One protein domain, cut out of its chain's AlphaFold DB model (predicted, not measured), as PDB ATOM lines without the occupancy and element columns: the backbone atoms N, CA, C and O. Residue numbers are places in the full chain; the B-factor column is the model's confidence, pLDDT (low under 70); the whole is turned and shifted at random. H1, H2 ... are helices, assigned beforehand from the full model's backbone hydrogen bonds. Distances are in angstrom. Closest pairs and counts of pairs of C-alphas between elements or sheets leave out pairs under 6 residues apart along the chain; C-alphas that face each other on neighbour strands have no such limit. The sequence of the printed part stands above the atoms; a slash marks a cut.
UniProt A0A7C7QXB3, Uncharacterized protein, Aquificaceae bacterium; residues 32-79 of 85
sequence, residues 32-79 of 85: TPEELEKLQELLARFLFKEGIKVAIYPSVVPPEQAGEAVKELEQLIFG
ATOM      1  N   THR A  32       2.578 -28.398  12.467       89.81
ATOM      2  CA  THR A  32       1.294 -28.898  11.963       89.81
ATOM      3  C   THR A  32       0.467 -27.777  11.313       89.81
ATOM      4  O   THR A  32       0.648 -26.603  11.650       89.81
ATOM      5  N   PRO A  33      -0.497 -28.105  10.427       87.00
ATOM      6  CA  PRO A  33      -1.380 -27.103   9.821       87.00
ATOM      7  C   PRO A  33      -2.136 -26.243  10.845       87.00
ATOM      8  O   PRO A  33      -2.268 -25.039  10.656       87.00
ATOM      9  N   GLU A  34      -2.580 -26.837  11.957       91.69
ATOM     10  CA  GLU A  34      -3.308 -26.124  13.015       91.69
ATOM     11  C   GLU A  34      -2.410 -25.127  13.768       91.69
ATOM     12  O   GLU A  34      -2.832 -24.027  14.124       91.69
ATOM     13  N   GLU A  35      -1.148 -25.483  14.021       91.06
ATOM     14  CA  GLU A  35      -0.182 -24.569  14.639       91.06
ATOM     15  C   GLU A  35       0.189 -23.417  13.706       91.06
ATOM     16  O   GLU A  35       0.326 -22.278  14.160       91.06
ATOM     17  N   LEU A  36       0.314 -23.703  12.408       88.69
ATOM     18  CA  LEU A  36       0.562 -22.691  11.391       88.69
ATOM     19  C   LEU A  36      -0.607 -21.702  11.300       88.69
ATOM     20  O   LEU A  36      -0.386 -20.491  11.286       88.69
ATOM     21  N   GLU A  37      -1.845 -22.199  11.310       90.50
ATOM     22  CA  GLU A  37      -3.050 -21.366  11.321       90.50
ATOM     23  C   GLU A  37      -3.082 -20.443  12.545       90.50
ATOM     24  O   GLU A  37      -3.221 -19.228  12.390       90.50
ATOM     25  N   LYS A  38      -2.820 -20.975  13.746       92.88
ATOM     26  CA  LYS A  38      -2.735 -20.171  14.979       92.88
ATOM     27  C   LYS A  38      -1.671 -19.079  14.893       92.88
ATOM     28  O   LYS A  38      -1.894 -17.960  15.357       92.88
ATOM     29  N   LEU A  39      -0.509 -19.379  14.311       91.19
ATOM     30  CA  LEU A  39       0.552 -18.391  14.123       91.19
ATOM     31  C   LEU A  39       0.121 -17.290  13.144       91.19
ATOM     32  O   LEU A  39       0.312 -16.110  13.429       91.19
ATOM     33  N   GLN A  40      -0.513 -17.649  12.028       90.62
ATOM     34  CA  GLN A  40      -1.042 -16.688  11.057       90.62
ATOM     35  C   GLN A  40      -2.131 -15.793  11.659       90.62
ATOM     36  O   GLN A  40      -2.113 -14.582  11.438       90.62
ATOM     37  N   GLU A  41      -3.044 -16.355  12.455       93.88
ATOM     38  CA  GLU A  41      -4.071 -15.593  13.174       93.88
ATOM     39  C   GLU A  41      -3.460 -14.609  14.175       93.88
ATOM     40  O   GLU A  41      -3.892 -13.456  14.263       93.88
ATOM     41  N   LEU A  42      -2.424 -15.035  14.906       94.19
ATOM     42  CA  LEU A  42      -1.677 -14.162  15.808       94.19
ATOM     43  C   LEU A  42      -1.044 -12.998  15.040       94.19
ATOM     44  O   LEU A  42      -1.241 -11.842  15.416       94.19
ATOM     45  N   LEU A  43      -0.335 -13.277  13.944       92.19
ATOM     46  CA  LEU A  43       0.270 -12.233  13.116       92.19
ATOM     47  C   LEU A  43      -0.785 -11.266  12.566       92.19
ATOM     48  O   LEU A  43      -0.619 -10.053  12.694       92.19
ATOM     49  N   ALA A  44      -1.889 -11.786  12.018       92.69
ATOM     50  CA  ALA A  44      -3.003 -10.991  11.506       92.69
ATOM     51  C   ALA A  44      -3.556 -10.042  12.577       92.69
ATOM     52  O   ALA A  44      -3.699  -8.845  12.338       92.69
ATOM     53  N   ARG A  45      -3.805 -10.563  13.782       94.62
ATOM     54  CA  ARG A  45      -4.381  -9.803  14.894       94.62
ATOM     55  C   ARG A  45      -3.453  -8.714  15.432       94.62
ATOM     56  O   ARG A  45      -3.944  -7.673  15.864       94.62
ATOM     57  N   PHE A  46      -2.147  -8.971  15.489       93.38
ATOM     58  CA  PHE A  46      -1.196  -8.054  16.127       93.38
ATOM     59  C   PHE A  46      -0.580  -7.039  15.169       93.38
ATOM     60  O   PHE A  46      -0.272  -5.926  15.591       93.38
ATOM     61  N   LEU A  47      -0.377  -7.412  13.906       90.94
ATOM     62  CA  LEU A  47       0.372  -6.594  12.953       90.94
ATOM     63  C   LEU A  47      -0.520  -5.892  11.928       90.94
ATOM     64  O   LEU A  47      -0.097  -4.897  11.339       90.94
ATOM     65  N   PHE A  48      -1.750  -6.369  11.721       91.31
ATOM     66  CA  PHE A  48      -2.628  -5.873  10.669       91.31
ATOM     67  C   PHE A  48      -3.959  -5.350  11.214       91.31
ATOM     68  O   PHE A  48      -4.366  -5.614  12.343       91.31
ATOM     69  N   LYS A  49      -4.641  -4.547  10.391       92.38
ATOM     70  CA  LYS A  49      -5.999  -4.074  10.687       92.38
ATOM     71  C   LYS A  49      -7.009  -5.213  10.529       92.38
ATOM     72  O   LYS A  49      -6.740  -6.217   9.872       92.38
ATOM     73  N   GLU A  50      -8.194  -5.020  11.101       88.19
ATOM     74  CA  GLU A  50      -9.289  -5.988  11.028       88.19
ATOM     75  C   GLU A  50      -9.627  -6.378   9.577       88.19
ATOM     76  O   GLU A  50      -9.668  -5.533   8.680       88.19
ATOM     77  N   GLY A  51      -9.867  -7.673   9.358       84.19
ATOM     78  CA  GLY A  51     -10.242  -8.226   8.055       84.19
ATOM     79  C   GLY A  51      -9.073  -8.592   7.133       84.19
ATOM     80  O   GLY A  51      -9.324  -9.108   6.043       84.19
ATOM     81  N   ILE A  52      -7.818  -8.375   7.544       88.25
ATOM     82  CA  ILE A  52      -6.640  -8.840   6.797       88.25
ATOM     83  C   ILE A  52      -6.379 -10.320   7.087       88.25
ATOM     84  O   ILE A  52      -6.272 -10.731   8.241       88.25
ATOM     85  N   LYS A  53      -6.259 -11.115   6.021       85.81
ATOM     86  CA  LYS A  53      -5.829 -12.515   6.087       85.81
ATOM     87  C   LYS A  53      -4.327 -12.586   5.850       85.81
ATOM     88  O   LYS A  53      -3.824 -11.953   4.927       85.81
ATOM     89  N   VAL A  54      -3.640 -13.367   6.672       85.81
ATOM     90  CA  VAL A  54      -2.194 -13.578   6.592       85.81
ATOM     91  C   VAL A  54      -1.937 -15.037   6.247       85.81
ATOM     92  O   VAL A  54      -2.545 -15.924   6.839       85.81
ATOM     93  N   ALA A  55      -1.026 -15.265   5.306       82.62
ATOM     94  CA  ALA A  55      -0.469 -16.573   5.009       82.62
ATOM     95  C   ALA A  55       1.053 -16.492   5.153       82.62
ATOM     96  O   ALA A  55       1.653 -15.511   4.708       82.62
ATOM     97  N   ILE A  56       1.668 -17.487   5.788       81.25
ATOM     98  CA  ILE A  56       3.124 -17.588   5.921       81.25
ATOM     99  C   ILE A  56       3.577 -19.000   5.560       81.25
ATOM    100  O   ILE A  56       2.889 -19.979   5.844       81.25
ATOM    101  N   TYR A  57       4.771 -19.101   4.987       71.88
ATOM    102  CA  TYR A  57       5.483 -20.360   4.826       71.88
ATOM    103  C   TYR A  57       6.750 -20.297   5.687       71.88
ATOM    104  O   TYR A  57       7.620 -19.471   5.408       71.88
ATOM    105  N   PRO A  58       6.847 -21.079   6.777       65.94
ATOM    106  CA  PRO A  58       8.011 -21.029   7.645       65.94
ATOM    107  C   PRO A  58       9.199 -21.708   6.955       65.94
ATOM    108  O   PRO A  58       9.245 -22.929   6.840       65.94
ATOM    109  N   SER A  59      10.175 -20.915   6.518       65.38
ATOM    110  CA  SER A  59      11.457 -21.403   6.009       65.38
ATOM    111  C   SER A  59      12.610 -20.526   6.490       65.38
ATOM    112  O   SER A  59      12.448 -19.343   6.795       65.38
ATOM    113  N   VAL A  60      13.790 -21.134   6.590       60.62
ATOM    114  CA  VAL A  60      15.040 -20.438   6.901       60.62
ATOM    115  C   VAL A  60      15.656 -20.065   5.582       60.62
ATOM    116  O   VAL A  60      16.118 -20.933   4.847       60.62
ATOM    117  N   VAL A  61      15.628 -18.780   5.276       63.91
ATOM    118  CA  VAL A  61      16.201 -18.288   4.036       63.91
ATOM    119  C   VAL A  61      17.460 -17.506   4.395       63.91
ATOM    120  O   VAL A  61      17.367 -16.556   5.180       63.91
ATOM    121  N   PRO A  62      18.643 -17.894   3.878       64.00
ATOM    122  CA  PRO A  62      19.841 -17.073   3.946       64.00
ATOM    123  C   PRO A  62      19.524 -15.623   3.560       64.00
ATOM    124  O   PRO A  62      18.711 -15.402   2.656       64.00
ATOM    125  N   PRO A  63      20.143 -14.619   4.201       61.56
ATOM    126  CA  PRO A  63      19.884 -13.214   3.890       61.56
ATOM    127  C   PRO A  63      19.989 -12.893   2.395       61.56
ATOM    128  O   PRO A  63      19.191 -12.117   1.874       61.56
ATOM    129  N   GLU A  64      20.934 -13.526   1.694       67.56
ATOM    130  CA  GLU A  64      21.107 -13.355   0.246       67.56
ATOM    131  C   GLU A  64      19.939 -13.927  -0.579       67.56
ATOM    132  O   GLU A  64      19.640 -13.418  -1.657       67.56
ATOM    133  N   GLN A  65      19.261 -14.957  -0.064       65.50
ATOM    134  CA  GLN A  65      18.172 -15.684  -0.724       65.50
ATOM    135  C   GLN A  65      16.782 -15.138  -0.360       65.50
ATOM    136  O   GLN A  65      15.797 -15.448  -1.029       65.50
ATOM    137  N   ALA A  66      16.672 -14.285   0.666       69.50
ATOM    138  CA  ALA A  66      15.391 -13.730   1.110       69.50
ATOM    139  C   ALA A  66      14.679 -12.949  -0.010       69.50
ATOM    140  O   ALA A  66      13.459 -13.013  -0.141       69.50
ATOM    141  N   GLY A  67      15.445 -12.252  -0.857       65.94
ATOM    142  CA  GLY A  67      14.906 -11.547  -2.021       65.94
ATOM    143  C   GLY A  67      14.379 -12.471  -3.126       65.94
ATOM    144  O   GLY A  67      13.467 -12.079  -3.850       65.94
ATOM    145  N   GLU A  68      14.921 -13.684  -3.261       68.44
ATOM    146  CA  GLU A  68      14.448 -14.690  -4.222       68.44
ATOM    147  C   GLU A  68      13.205 -15.412  -3.695       68.44
ATOM    148  O   GLU A  68      12.215 -15.513  -4.415       68.44
ATOM    149  N   ALA A  69      13.188 -15.777  -2.410       66.62
ATOM    150  CA  ALA A  69      12.023 -16.382  -1.764       66.62
ATOM    151  C   ALA A  69      10.773 -15.480  -1.828       66.62
ATOM    152  O   ALA A  69       9.663 -15.970  -2.027       66.62
ATOM    153  N   VAL A  70      10.934 -14.152  -1.720       64.44
ATOM    154  CA  VAL A  70       9.819 -13.207  -1.925       64.44
ATOM    155  C   VAL A  70       9.277 -13.279  -3.357       64.44
ATOM    156  O   VAL A  70       8.062 -13.299  -3.532       64.44
ATOM    157  N   LYS A  71      10.142 -13.369  -4.374       65.25
ATOM    158  CA  LYS A  71       9.716 -13.471  -5.781       65.25
ATOM    159  C   LYS A  71       9.007 -14.791  -6.082       65.25
ATOM    160  O   LYS A  71       8.051 -14.803  -6.852       65.25
ATOM    161  N   GLU A  72       9.446 -15.892  -5.479       66.88
ATOM    162  CA  GLU A  72       8.768 -17.188  -5.604       66.88
ATOM    163  C   GLU A  72       7.381 -17.168  -4.950       66.88
ATOM    164  O   GLU A  72       6.418 -17.668  -5.530       66.88
ATOM    165  N   LEU A  73       7.243 -16.527  -3.784       62.88
ATOM    166  CA  LEU A  73       5.945 -16.329  -3.134       62.88
ATOM    167  C   LEU A  73       5.013 -15.438  -3.968       62.88
ATOM    168  O   LEU A  73       3.824 -15.730  -4.065       62.88
ATOM    169  N   GLU A  74       5.534 -14.388  -4.608       60.34
ATOM    170  CA  GLU A  74       4.770 -13.584  -5.569       60.34
ATOM    171  C   GLU A  74       4.291 -14.438  -6.753       60.34
ATOM    172  O   GLU A  74       3.108 -14.411  -7.086       60.34
ATOM    173  N   GLN A  75       5.157 -15.260  -7.352       64.81
ATOM    174  CA  GLN A  75       4.757 -16.165  -8.435       64.81
ATOM    175  C   GLN A  75       3.732 -17.210  -7.985       64.81
ATOM    176  O   GLN A  75       2.822 -17.521  -8.740       64.81
ATOM    177  N   LEU A  76       3.816 -17.726  -6.763       59.75
ATOM    178  CA  LEU A  76       2.827 -18.673  -6.243       59.75
ATOM    179  C   LEU A  76       1.457 -18.013  -6.003       59.75
ATOM    180  O   LEU A  76       0.423 -18.662  -6.141       59.75
ATOM    181  N   ILE A  77       1.436 -16.719  -5.673       58.25
ATOM    182  CA  ILE A  77       0.208 -15.945  -5.450       58.25
ATOM    183  C   ILE A  77      -0.417 -15.458  -6.771       58.25
ATOM    184  O   ILE A  77      -1.642 -15.381  -6.868       58.25
ATOM    185  N   PHE A  78       0.394 -15.131  -7.782       68.69
ATOM    186  CA  PHE A  78      -0.057 -14.507  -9.038       68.69
ATOM    187  C   PHE A  78       0.073 -15.408 -10.286       68.69
ATOM    188  O   PHE A  78      -0.410 -15.051 -11.356       68.69
ATOM    189  N   GLY A  79       0.707 -16.575 -10.179       55.47
ATOM    190  CA  GLY A  79       1.182 -17.392 -11.304       55.47
ATOM    191  C   GLY A  79       0.311 -18.577 -11.720       55.47
ATOM    192  O   GLY A  79       0.830 -19.503 -12.335       55.47
TER     193      GLY A  79
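Overview. This is residues 32 to 79 of the 85 residues of an uncharacterized protein of Aquificaceae bacterium (UniProt A0A7C7QXB3). Two separate helices, H1 and H2, stand on either side of an open gap, and one long loop, residues 48 to 65, folds back beyond the end of H1 and then crosses to H2. The printed part has 48 residues with two named helices, H1 then H2, and no named strand; its class is all helix. It is loose, with a radius of gyration of the C-alphas of 12.5 A, and spans 31 by 23 by 18 A.

Arrangement. Begin with H1, residues 33 to 47, the longest helix, where every O i to N i+4 pair is within hydrogen-bond range. H2, residues 66 to 78, is apart from it, and has 8 of 9 such pairs within range.

Along the chain. Find C-alpha 33 at (-1.380, -27.103, 9.821); from there H1 runs 20.8 A to C-alpha 47. H2 runs 18.5 A from C-alpha 66 at (15.391, -13.730, 1.110) to C-alpha 78 at (-0.057, -14.507, -9.038).

Size, cuts and confidence. The two C-alphas farthest apart, of Glu 50 and Glu 64, are 33.1 A apart. The link is long, 18 residues, and the printed part has no cut. Look for pLDDT under 70 at residues 58 to 79.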